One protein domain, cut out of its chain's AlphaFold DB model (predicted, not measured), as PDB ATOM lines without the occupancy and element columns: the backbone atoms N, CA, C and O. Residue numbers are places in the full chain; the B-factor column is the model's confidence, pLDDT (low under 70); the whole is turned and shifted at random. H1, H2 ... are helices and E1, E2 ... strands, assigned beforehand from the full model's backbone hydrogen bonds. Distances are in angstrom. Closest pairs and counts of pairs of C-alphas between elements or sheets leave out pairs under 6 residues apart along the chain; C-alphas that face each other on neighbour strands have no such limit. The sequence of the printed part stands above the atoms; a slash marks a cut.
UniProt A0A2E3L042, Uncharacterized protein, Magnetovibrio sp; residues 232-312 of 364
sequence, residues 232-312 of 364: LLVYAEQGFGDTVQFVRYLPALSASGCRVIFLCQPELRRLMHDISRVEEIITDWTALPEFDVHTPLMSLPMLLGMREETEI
ATOM      1  N   LEU A 232      -5.110  27.494 -45.612       97.50
ATOM      2  CA  LEU A 232      -4.482  28.721 -45.133       97.50
ATOM      3  C   LEU A 232      -2.985  28.719 -45.459       97.50
ATOM      4  O   LEU A 232      -2.235  27.877 -44.961       97.50
ATOM      5  N   LEU A 233      -2.549  29.711 -46.235       97.19
ATOM      6  CA  LEU A 233      -1.138  30.040 -46.404       97.19
ATOM      7  C   LEU A 233      -0.685  30.972 -45.273       97.19
ATOM      8  O   LEU A 233      -1.105  32.128 -45.201       97.19
ATOM      9  N   VAL A 234       0.208  30.497 -44.413       96.94
ATOM     10  CA  VAL A 234       0.927  31.341 -43.452       96.94
ATOM     11  C   VAL A 234       2.322  31.612 -43.991       96.94
ATOM     12  O   VAL A 234       2.985  30.685 -44.447       96.94
ATOM     13  N   TYR A 235       2.799  32.850 -43.926       95.88
ATOM     14  CA  TYR A 235       4.134  33.186 -44.421       95.88
ATOM     15  C   TYR A 235       4.951  34.005 -43.427       95.88
ATOM     16  O   TYR A 235       4.437  34.901 -42.760       95.88
ATOM     17  N   ALA A 236       6.245  33.704 -43.346       94.62
ATOM     18  CA  ALA A 236       7.198  34.480 -42.572       94.62
ATOM     19  C   ALA A 236       7.458  35.835 -43.243       94.62
ATOM     20  O   ALA A 236       7.854  35.895 -44.407       94.62
ATOM     21  N   GLU A 237       7.271  36.919 -42.492       92.19
ATOM     22  CA  GLU A 237       7.444  38.281 -42.992       92.19
ATOM     23  C   GLU A 237       8.538  39.091 -42.277       92.19
ATOM     24  O   GLU A 237       8.736  40.255 -42.610       92.19
ATOM     25  N   GLN A 238       9.225  38.535 -41.280       87.94
ATOM     26  CA  GLN A 238      10.269  39.224 -40.503       87.94
ATOM     27  C   GLN A 238      11.590  38.432 -40.486       87.94
ATOM     28  O   GLN A 238      11.868  37.645 -41.396       87.94
ATOM     29  N   GLY A 239      12.463  38.699 -39.510       88.88
ATOM     30  CA  GLY A 239      13.762  38.055 -39.395       88.88
ATOM     31  C   GLY A 239      13.657  36.585 -38.991       88.88
ATOM     32  O   GLY A 239      12.609  36.092 -38.579       88.88
ATOM     33  N   PHE A 240      14.782  35.869 -39.063       90.81
ATOM     34  CA  PHE A 240      14.822  34.453 -38.689       90.81
ATOM     35  C   PHE A 240      14.405  34.204 -37.236       90.81
ATOM     36  O   PHE A 240      13.749  33.205 -36.958       90.81
ATOM     37  N   GLY A 241      14.773  35.110 -36.324       90.00
ATOM     38  CA  GLY A 241      14.380  35.027 -34.917       90.00
ATOM     39  C   GLY A 241      12.865  35.063 -34.754       90.00
ATOM     40  O   GLY A 241      12.309  34.206 -34.074       90.00
ATOM     41  N   ASP A 242      12.194  35.980 -35.448       93.38
ATOM     42  CA  ASP A 242      10.738  36.094 -35.420       93.38
ATOM     43  C   ASP A 242      10.077  34.847 -36.005       93.38
ATOM     44  O   ASP A 242       9.170  34.289 -35.393       93.38
ATOM     45  N   THR A 243      10.586  34.330 -37.128       94.75
ATOM     46  CA  THR A 243      10.105  33.057 -37.677       94.75
ATOM     47  C   THR A 243      10.205  31.943 -36.636       94.75
ATOM     48  O   THR A 243       9.212  31.291 -36.330       94.75
ATOM     49  N   VAL A 244      11.386  31.746 -36.044       93.50
ATOM     50  CA  VAL A 244      11.627  30.689 -35.051       93.50
ATOM     51  C   VAL A 244      10.752  30.854 -33.808       93.50
ATOM     52  O   VAL A 244      10.323  29.853 -33.244       93.50
ATOM     53  N   GLN A 245      10.459  32.075 -33.367       92.62
ATOM     54  CA  GLN A 245       9.611  32.294 -32.194       92.62
ATOM     55  C   GLN A 245       8.123  32.097 -32.511       92.62
ATOM     56  O   GLN A 245       7.401  31.513 -31.707       92.62
ATOM     57  N   PHE A 246       7.645  32.535 -33.679       95.44
ATOM     58  CA  PHE A 246       6.209  32.578 -33.978       95.44
ATOM     59  C   PHE A 246       5.667  31.327 -34.673       95.44
ATOM     60  O   PHE A 246       4.455  31.110 -34.656       95.44
ATOM     61  N   VAL A 247       6.514  30.434 -35.198       94.75
ATOM     62  CA  VAL A 247       6.047  29.129 -35.720       94.75
ATOM     63  C   VAL A 247       5.299  28.293 -34.680       94.75
ATOM     64  O   VAL A 247       4.481  27.455 -35.047       94.75
ATOM     65  N   ARG A 248       5.485  28.573 -33.383       93.62
ATOM     66  CA  ARG A 248       4.731  27.949 -32.285       93.62
ATOM     67  C   ARG A 248       3.217  28.174 -32.347       93.62
ATOM     68  O   ARG A 248       2.474  27.430 -31.721       93.62
ATOM     69  N   TYR A 249       2.754  29.175 -33.097       94.50
ATOM     70  CA  TYR A 249       1.327  29.420 -33.314       94.50
ATOM     71  C   TYR A 249       0.727  28.545 -34.421       94.50
ATOM     72  O   TYR A 249      -0.492  28.388 -34.468       94.50
ATOM     73  N   LEU A 250       1.543  27.938 -35.291       94.56
ATOM     74  CA  LEU A 250       1.044  27.114 -36.395       94.56
ATOM     75  C   LEU A 250       0.258  25.881 -35.914       94.56
ATOM     76  O   LEU A 250      -0.844  25.668 -36.422       94.56
ATOM     77  N   PRO A 251       0.710  25.112 -34.899       90.31
ATOM     78  CA  PRO A 251      -0.066  23.980 -34.390       90.31
ATOM     79  C   PRO A 251      -1.447  24.377 -33.846       90.31
ATOM     80  O   PRO A 251      -2.400  23.598 -33.962       90.31
ATOM     81  N   ALA A 252      -1.586  25.592 -33.298       88.50
ATOM     82  CA  ALA A 252      -2.849  26.092 -32.753       88.50
ATOM     83  C   ALA A 252      -3.926  26.295 -33.838       88.50
ATOM     84  O   ALA A 252      -5.113  26.135 -33.556       88.50
ATOM     85  N   LEU A 253      -3.531  26.545 -35.093       89.38
ATOM     86  CA  LEU A 253      -4.450  26.707 -36.231       89.38
ATOM     87  C   LEU A 253      -5.206  25.423 -36.585       89.38
ATOM     88  O   LEU A 253      -6.283  25.462 -37.177       89.38
ATOM     89  N   SER A 254      -4.675  24.265 -36.194       71.44
ATOM     90  CA  SER A 254      -5.318  22.981 -36.468       71.44
ATOM     91  C   SER A 254      -6.663  22.803 -35.756       71.44
ATOM     92  O   SER A 254      -7.511  22.049 -36.231       71.44
ATOM     93  N   ALA A 255      -6.888  23.512 -34.642       75.62
ATOM     94  CA  ALA A 255      -8.180  23.525 -33.960       75.62
ATOM     95  C   ALA A 255      -9.289  24.129 -34.840       75.62
ATOM     96  O   ALA A 255     -10.463  23.833 -34.638       75.62
ATOM     97  N   SER A 256      -8.917  24.926 -35.847       81.94
ATOM     98  CA  SER A 256      -9.831  25.546 -36.805       81.94
ATOM     99  C   SER A 256     -10.220  24.627 -37.968       81.94
ATOM    100  O   SER A 256     -10.902  25.084 -38.876       81.94
ATOM    101  N   GLY A 257      -9.763  23.365 -38.002       89.50
ATOM    102  CA  GLY A 257     -10.113  22.415 -39.069       89.50
ATOM    103  C   GLY A 257      -9.639  22.827 -40.470       89.50
ATOM    104  O   GLY A 257     -10.188  22.352 -41.465       89.50
ATOM    105  N   CYS A 258      -8.663  23.732 -40.550       94.62
ATOM    106  CA  CYS A 258      -8.061  24.188 -41.797       94.62
ATOM    107  C   CYS A 258      -6.804  23.378 -42.136       94.62
ATOM    108  O   CYS A 258      -6.143  22.812 -41.261       94.62
ATOM    109  N   ARG A 259      -6.468  23.349 -43.423       95.56
ATOM    110  CA  ARG A 259      -5.186  22.871 -43.933       95.56
ATOM    111  C   ARG A 259      -4.179  24.017 -43.868       95.56
ATOM    112  O   ARG A 259      -4.481  25.102 -44.350       95.56
ATOM    113  N   VAL A 260      -2.997  23.795 -43.290       96.12
ATOM    114  CA  VAL A 260      -1.970  24.839 -43.122       96.12
ATOM    115  C   VAL A 260      -0.778  24.566 -44.029       96.12
ATOM    116  O   VAL A 260      -0.142  23.515 -43.932       96.12
ATOM    117  N   ILE A 261      -0.458  25.553 -44.859       96.06
ATOM    118  CA  ILE A 261       0.769  25.631 -45.649       96.06
ATOM    119  C   ILE A 261       1.626  26.739 -45.044       96.06
ATOM    120  O   ILE A 261       1.134  27.846 -44.825       96.06
ATOM    121  N   PHE A 262       2.902  26.463 -44.780       96.56
ATOM    122  CA  PHE A 262       3.813  27.442 -44.199       96.56
ATOM    123  C   PHE A 262       4.944  27.808 -45.157       96.56
ATOM    124  O   PHE A 262       5.765  26.967 -45.514       96.56
ATOM    125  N   LEU A 263       5.027  29.081 -45.536       95.44
ATOM    126  CA  LEU A 263       6.136  29.624 -46.307       95.44
ATOM    127  C   LEU A 263       7.150  30.296 -45.379       95.44
ATOM    128  O   LEU A 263       6.844  31.276 -44.702       95.44
ATOM    129  N   CYS A 264       8.382  29.796 -45.379       94.75
ATOM    130  CA  CYS A 264       9.484  30.342 -44.592       94.75
ATOM    131  C   CYS A 264      10.699  30.670 -45.459       94.75
ATOM    132  O   CYS A 264      10.758  30.364 -46.647       94.75
ATOM    133  N   GLN A 265      11.692  31.311 -44.856       93.19
ATOM    134  CA  GLN A 265      12.949  31.601 -45.526       93.19
ATOM    135  C   GLN A 265      13.714  30.292 -45.840       93.19
ATOM    136  O   GLN A 265      13.741  29.395 -44.987       93.19
ATOM    137  N   PRO A 266      14.366  30.158 -47.015       93.06
ATOM    138  CA  PRO A 266      15.097  28.948 -47.408       93.06
ATOM    139  C   PRO A 266      16.099  28.441 -46.365       93.06
ATOM    140  O   PRO A 266      16.236  27.235 -46.164       93.06
ATOM    141  N   GLU A 267      16.760  29.358 -45.661       91.81
ATOM    142  CA  GLU A 267      17.755  29.079 -44.625       91.81
ATOM    143  C   GLU A 267      17.163  28.336 -43.420       91.81
ATOM    144  O   GLU A 267      17.866  27.592 -42.735       91.81
ATOM    145  N   LEU A 268      15.861  28.505 -43.170       92.81
ATOM    146  CA  LEU A 268      15.159  27.863 -42.063       92.81
ATOM    147  C   LEU A 268      14.501  26.540 -42.451       92.81
ATOM    148  O   LEU A 268      14.110  25.799 -41.551       92.81
ATOM    149  N   ARG A 269      14.447  26.179 -43.742       92.25
ATOM    150  CA  ARG A 269      13.774  24.961 -44.236       92.25
ATOM    151  C   ARG A 269      14.110  23.716 -43.425       92.25
ATOM    152  O   ARG A 269      13.228  22.949 -43.057       92.25
ATOM    153  N   ARG A 270      15.402  23.530 -43.145       90.38
ATOM    154  CA  ARG A 270      15.912  22.368 -42.416       90.38
ATOM    155  C   ARG A 270      15.376  22.314 -40.982       90.38
ATOM    156  O   ARG A 270      15.028  21.244 -40.505       90.38
ATOM    157  N   LEU A 271      15.299  23.455 -40.298       90.69
ATOM    158  CA  LEU A 271      14.760  23.532 -38.938       90.69
ATOM    159  C   LEU A 271      13.233  23.373 -38.928       90.69
ATOM    160  O   LEU A 271      12.694  22.747 -38.023       90.69
ATOM    161  N   MET A 272      12.556  23.888 -39.954       93.00
ATOM    162  CA  MET A 272      11.096  23.871 -40.061       93.00
ATOM    163  C   MET A 272      10.520  22.530 -40.526       93.00
ATOM    164  O   MET A 272       9.309  22.424 -40.608       93.00
ATOM    165  N   HIS A 273      11.352  21.520 -40.814       87.50
ATOM    166  CA  HIS A 273      10.960  20.273 -41.489       87.50
ATOM    167  C   HIS A 273       9.806  19.479 -40.845       87.50
ATOM    168  O   HIS A 273       9.111  18.766 -41.560       87.50
ATOM    169  N   ASP A 274       9.625  19.583 -39.527       86.12
ATOM    170  CA  ASP A 274       8.647  18.812 -38.755       86.12
ATOM    171  C   ASP A 274       7.933  19.722 -37.746       86.12
ATOM    172  O   ASP A 274       8.122  19.640 -36.530       86.12
ATOM    173  N   ILE A 275       7.152  20.672 -38.266       88.88
ATOM    174  CA  ILE A 275       6.242  21.470 -37.441       88.88
ATOM    175  C   ILE A 275       4.922  20.716 -37.345       88.88
ATOM    176  O   ILE A 275       4.251  20.467 -38.349       88.88
ATOM    177  N   SER A 276       4.523  20.388 -36.116       86.06
ATOM    178  CA  SER A 276       3.281  19.664 -35.862       86.06
ATOM    179  C   SER A 276       2.095  20.331 -36.563       86.06
ATOM    180  O   SER A 276       1.826  21.515 -36.361       86.06
ATOM    181  N   ARG A 277       1.352  19.536 -37.343       85.31
ATOM    182  CA  ARG A 277       0.092  19.933 -38.000       85.31
ATOM    183  C   ARG A 277       0.228  21.012 -39.082       85.31
ATOM    184  O   ARG A 277      -0.776  21.593 -39.486       85.31
ATOM    185  N   VAL A 278       1.441  21.231 -39.578       91.31
ATOM    186  CA  VAL A 278       1.696  21.916 -40.847       91.31
ATOM    187  C   VAL A 278       1.834  20.847 -41.923       91.31
ATOM    188  O   VAL A 278       2.609  19.910 -41.761       91.31
ATOM    189  N   GLU A 279       1.055  20.949 -42.998       91.38
ATOM    190  CA  GLU A 279       1.040  19.912 -44.037       91.38
ATOM    191  C   GLU A 279       2.202  20.068 -45.017       91.38
ATOM    192  O   GLU A 279       2.788  19.084 -45.467       91.38
ATOM    193  N   GLU A 280       2.544  21.314 -45.339       93.38
ATOM    194  CA  GLU A 280       3.549  21.620 -46.344       93.38
ATOM    195  C   GLU A 280       4.386  22.831 -45.932       93.38
ATOM    196  O   GLU A 280       3.858  23.844 -45.466       93.38
ATOM    197  N   ILE A 281       5.704  22.716 -46.120       94.31
ATOM    198  CA  ILE A 281       6.675  23.780 -45.862       94.31
ATOM    199  C   ILE A 281       7.292  24.218 -47.184       94.31
ATOM    200  O   ILE A 281       7.932  23.435 -47.892       94.31
ATOM    201  N   ILE A 282       7.135  25.500 -47.480       94.56
ATOM    202  CA  ILE A 282       7.535  26.139 -48.728       94.56
ATOM    203  C   ILE A 282       8.621  27.166 -48.437       94.56
ATOM    204  O   ILE A 282       8.688  27.746 -47.355       94.56
ATOM    205  N   THR A 283       9.489  27.385 -49.420       94.12
ATOM    206  CA  THR A 283      10.576  28.371 -49.339       94.12
ATOM    207  C   THR A 283      10.675  29.279 -50.559       94.12
ATOM    208  O   THR A 283      11.589  30.092 -50.643       94.12
ATOM    209  N   ASP A 284       9.772  29.111 -51.524       90.44
ATOM    210  CA  ASP A 284       9.768  29.820 -52.797       90.44
ATOM    211  C   ASP A 284       8.388  30.438 -53.039       90.44
ATOM    212  O   ASP A 284       7.382  29.735 -53.118       90.44
ATOM    213  N   TRP A 285       8.353  31.764 -53.156       87.56
ATOM    214  CA  TRP A 285       7.138  32.532 -53.426       87.56
ATOM    215  C   TRP A 285       6.597  32.345 -54.848       87.56
ATOM    216  O   TRP A 285       5.457  32.710 -55.114       87.56
ATOM    217  N   THR A 286       7.398  31.811 -55.771       86.81
ATOM    218  CA  THR A 286       7.026  31.660 -57.188       86.81
ATOM    219  C   THR A 286       6.305  30.349 -57.498       86.81
ATOM    220  O   THR A 286       5.743  30.198 -58.582       86.81
ATOM    221  N   ALA A 287       6.291  29.415 -56.547       88.19
ATOM    222  CA  ALA A 287       5.731  28.078 -56.706       88.19
ATOM    223  C   ALA A 287       4.815  27.727 -55.523       88.19
ATOM    224  O   ALA A 287       5.074  26.784 -54.775       88.19
ATOM    225  N   LEU A 288       3.755  28.517 -55.338       92.81
ATOM    226  CA  LEU A 288       2.761  28.290 -54.288       92.81
ATOM    227  C   LEU A 288       1.729  27.231 -54.731       92.81
ATOM    228  O   LEU A 288       1.183  27.353 -55.830       92.81
ATOM    229  N   PRO A 289       1.418  26.222 -53.898       94.06
ATOM    230  CA  PRO A 289       0.228  25.392 -54.039       94.06
ATOM    231  C   PRO A 289      -1.046  26.232 -53.968       94.06
ATOM    232  O   PRO A 289      -1.026  27.377 -53.523       94.06
ATOM    233  N   GLU A 290      -2.177  25.644 -54.349       96.00
ATOM    234  CA  GLU A 290      -3.474  26.297 -54.182       96.00
ATOM    235  C   GLU A 290      -3.790  26.526 -52.696       96.00
ATOM    236  O   GLU A 290      -3.644  25.628 -51.861       96.00
ATOM    237  N   PHE A 291      -4.249  27.737 -52.378       96.88
ATOM    238  CA  PHE A 291      -4.742  28.130 -51.063       96.88
ATOM    239  C   PHE A 291      -5.988  29.010 -51.205       96.88
ATOM    240  O   PHE A 291      -6.219  29.608 -52.255       96.88
ATOM    241  N   ASP A 292      -6.793  29.089 -50.144       97.81
ATOM    242  CA  ASP A 292      -8.048  29.851 -50.125       97.81
ATOM    243  C   ASP A 292      -7.897  31.212 -49.437       97.81
ATOM    244  O   ASP A 292      -8.590  32.169 -49.776       97.81
ATOM    245  N   VAL A 293      -7.037  31.283 -48.416       97.44
ATOM    246  CA  VAL A 293      -6.813  32.461 -47.564       97.44
ATOM    247  C   VAL A 293      -5.348  32.536 -47.140       97.44
ATOM    248  O   VAL A 293      -4.669  31.511 -47.081       97.44
ATOM    249  N   HIS A 294      -4.853  33.730 -46.810       96.81
ATOM    250  CA  HIS A 294      -3.455  33.910 -46.400       96.81
ATOM    251  C   HIS A 294      -3.284  34.811 -45.172       96.81
ATOM    252  O   HIS A 294      -4.136  35.651 -44.882       96.81
ATOM    253  N   THR A 295      -2.173  34.678 -44.442       96.50
ATOM    254  CA  THR A 295      -1.832  35.599 -43.346       96.50
ATOM    255  C   THR A 295      -0.327  35.658 -43.045       96.50
ATOM    256  O   THR A 295       0.359  34.642 -43.174       96.50
ATOM    257  N   PRO A 296       0.212  36.809 -42.594       96.06
ATOM    258  CA  PRO A 296       1.567  36.874 -42.061       96.06
ATOM    259  C   PRO A 296       1.678  36.141 -40.724       96.06
ATOM    260  O   PRO A 296       0.792  36.256 -39.870       96.06
ATOM    261  N   LEU A 297       2.803  35.468 -40.505       96.69
ATOM    262  CA  LEU A 297       3.075  34.679 -39.309       96.69
ATOM    263  C   LEU A 297       2.939  35.504 -38.020       96.69
ATOM    264  O   LEU A 297       2.318  35.042 -37.063       96.69
ATOM    265  N   MET A 298       3.440  36.742 -37.984       96.19
ATOM    266  CA  MET A 298       3.339  37.569 -36.771       96.19
ATOM    267  C   MET A 298       1.976  38.247 -36.591       96.19
ATOM    268  O   MET A 298       1.778  38.968 -35.618       96.19
ATOM    269  N   SER A 299       1.016  37.997 -37.486       96.69
ATOM    270  CA  SER A 299      -0.385  38.398 -37.274       96.69
ATOM    271  C   SER A 299      -1.171  37.338 -36.498       96.69
ATOM    272  O   SER A 299      -2.271  37.614 -36.022       96.69
ATOM    273  N   LEU A 300      -0.633  36.117 -36.359       97.00
ATOM    274  CA  LEU A 300      -1.328  35.004 -35.711       97.00
ATOM    275  C   LEU A 300      -1.764  35.283 -34.266       97.00
ATOM    276  O   LEU A 300      -2.904  34.940 -33.963       97.00
ATOM    277  N   PRO A 301      -0.970  35.927 -33.384       96.75
ATOM    278  CA  PRO A 301      -1.438  36.217 -32.027       96.75
ATOM    279  C   PRO A 301      -2.711  37.070 -32.015       96.75
ATOM    280  O   PRO A 301      -3.644  36.789 -31.264       96.75
ATOM    281  N   MET A 302      -2.784  38.078 -32.895       96.81
ATOM    282  CA  MET A 302      -3.975  38.915 -33.051       96.81
ATOM    283  C   MET A 302      -5.165  38.098 -33.559       96.81
ATOM    284  O   MET A 302      -6.255  38.168 -32.992       96.81
ATOM    285  N   LEU A 303      -4.958  37.332 -34.634       96.25
ATOM    286  CA  LEU A 303      -6.016  36.597 -35.336       96.25
ATOM    287  C   LEU A 303      -6.568  35.432 -34.508       96.25
ATOM    288  O   LEU A 303      -7.750  35.118 -34.608       96.25
ATOM    289  N   LEU A 304      -5.734  34.839 -33.652       94.44
ATOM    290  CA  LEU A 304      -6.127  33.835 -32.662       94.44
ATOM    291  C   LEU A 304      -6.728  34.458 -31.391       94.44
ATOM    292  O   LEU A 304      -7.189  33.738 -30.510       94.44
ATOM    293  N   GLY A 305      -6.767  35.791 -31.302       93.50
ATOM    294  CA  GLY A 305      -7.450  36.515 -30.237       93.50
ATOM    295  C   GLY A 305      -6.717  36.530 -28.897       93.50
ATOM    296  O   GLY A 305      -7.392  36.659 -27.877       93.50
ATOM    297  N   MET A 306      -5.384  36.429 -28.905       94.56
ATOM    298  CA  MET A 306      -4.531  36.430 -27.712       94.56
ATOM    299  C   MET A 306      -4.722  37.701 -26.859       94.56
ATOM    300  O   MET A 306      -4.780  38.826 -27.365       94.56
ATOM    301  N   ARG A 307      -4.793  37.516 -25.543       94.19
ATOM    302  CA  ARG A 307      -5.088  38.519 -24.512       94.19
ATOM    303  C   ARG A 307      -4.085  38.506 -23.372       94.19
ATOM    304  O   ARG A 307      -3.803  39.578 -22.844       94.19
ATOM    305  N   GLU A 308      -3.578  37.335 -23.007       94.88
ATOM    306  CA  GLU A 308      -2.734  37.135 -21.826       94.88
ATOM    307  C   GLU A 308      -1.489  36.308 -22.159       94.88
ATOM    308  O   GLU A 308      -1.466  35.535 -23.114       94.88
ATOM    309  N   GLU A 309      -0.442  36.444 -21.345       93.56
ATOM    310  CA  GLU A 309       0.837  35.754 -21.555       93.56
ATOM    311  C   GLU A 309       0.693  34.225 -21.503       93.56
ATOM    312  O   GLU A 309       1.365  33.502 -22.236       93.56
ATOM    313  N   THR A 310      -0.232  33.716 -20.686       93.19
ATOM    314  CA  THR A 310      -0.503  32.276 -20.548       93.19
ATOM    315  C   THR A 310      -1.082  31.635 -21.809       93.19
ATOM    316  O   THR A 310      -1.129  30.412 -21.899       93.19
ATOM    317  N   GLU A 311      -1.545  32.436 -22.770       93.12
ATOM    318  CA  GLU A 311      -2.088  31.961 -24.046       93.12
ATOM    319  C   GLU A 311      -1.004  31.810 -25.127       93.12
ATOM    320  O   GLU A 311      -1.293  31.312 -26.216       93.12
ATOM    321  N   ILE A 312       0.248  32.207 -24.847       92.06
ATOM    322  CA  ILE A 312       1.377  31.946 -25.745       92.06
ATOM    323  C   ILE A 312       1.577  30.426 -25.830       92.06
ATOM    324  O   ILE A 312       1.870  29.806 -24.804       92.06
TER     325      ILE A 312
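Overview. This is residues 232 to 312 of the 364 residues of an uncharacterized protein of Magnetovibrio sp (UniProt A0A2E3L042). A small twisted sheet of four short parallel strands has H4 packed on it and H1 packed on H4, while H2 and H3 only graze the sheet; residues 305 to 310 stick out as a tail. The 81 printed residues include four named helices and four named strands, in the order E1 H1 H2 E2 H3 E3 E4 H4; across the sheet the order is E3 E2 E1 E4. The class is mixed, helices and strands, and the whole is compact, with a radius of gyration of the C-alphas of 12.0 A and spans of 36 by 27 by 20 A.

Along the chain. Find C-alpha 232 at (-4.482, 28.721, -45.133), where E1, residues 232 to 235, begins. H1, 240 to 249, runs 15.4 A; H2 is 251 to 256, E2, 259 to 263, runs 13.4 A, and H3 is 271 to 274. E3 is 280 to 282, E4 is 293 to 296, and H4, 297 to 303, ends at (-6.016, 36.597, -35.336).

Arrangement. Look across the sheet, where backbone N and O atoms of neighbour strands are within hydrogen-bond range: N 282 and O 262 of E3 and E2 at 2.8 A, N 234 and O 261 of E1 and E2 at 2.8 A, and N 233 and O 293 of E1 and E4 at 2.9 A. E1, H1 H2, E2 and E2, H3, E3 are strand-helix-strand units, parallel neighbour strands with helices between, both with right-handed crossovers. H4 is on the sheet at a height of 7.3 A. H1 and H4 touch, closest at the C-alphas of Phe 246 and Met 298, 6.4 A, at a steep tilt of 38 degrees. O i to N i+4 pairs within range are 4 of 6 in H1, 0 of 2 in H2 and 1 of 3 in H4, beside O i to N i+3 pairs of 3 of 3 in H2 and 3 of 4 in H4; H3 is too short for an i+4 pair.

Size, cuts and confidence. The two C-alphas farthest apart, those of Thr 286 and Thr 310, are 37.4 A apart. The printed part has no cut, and no link is long. The mean pLDDT of the printed part is 92.6, and no printed residue is under 70.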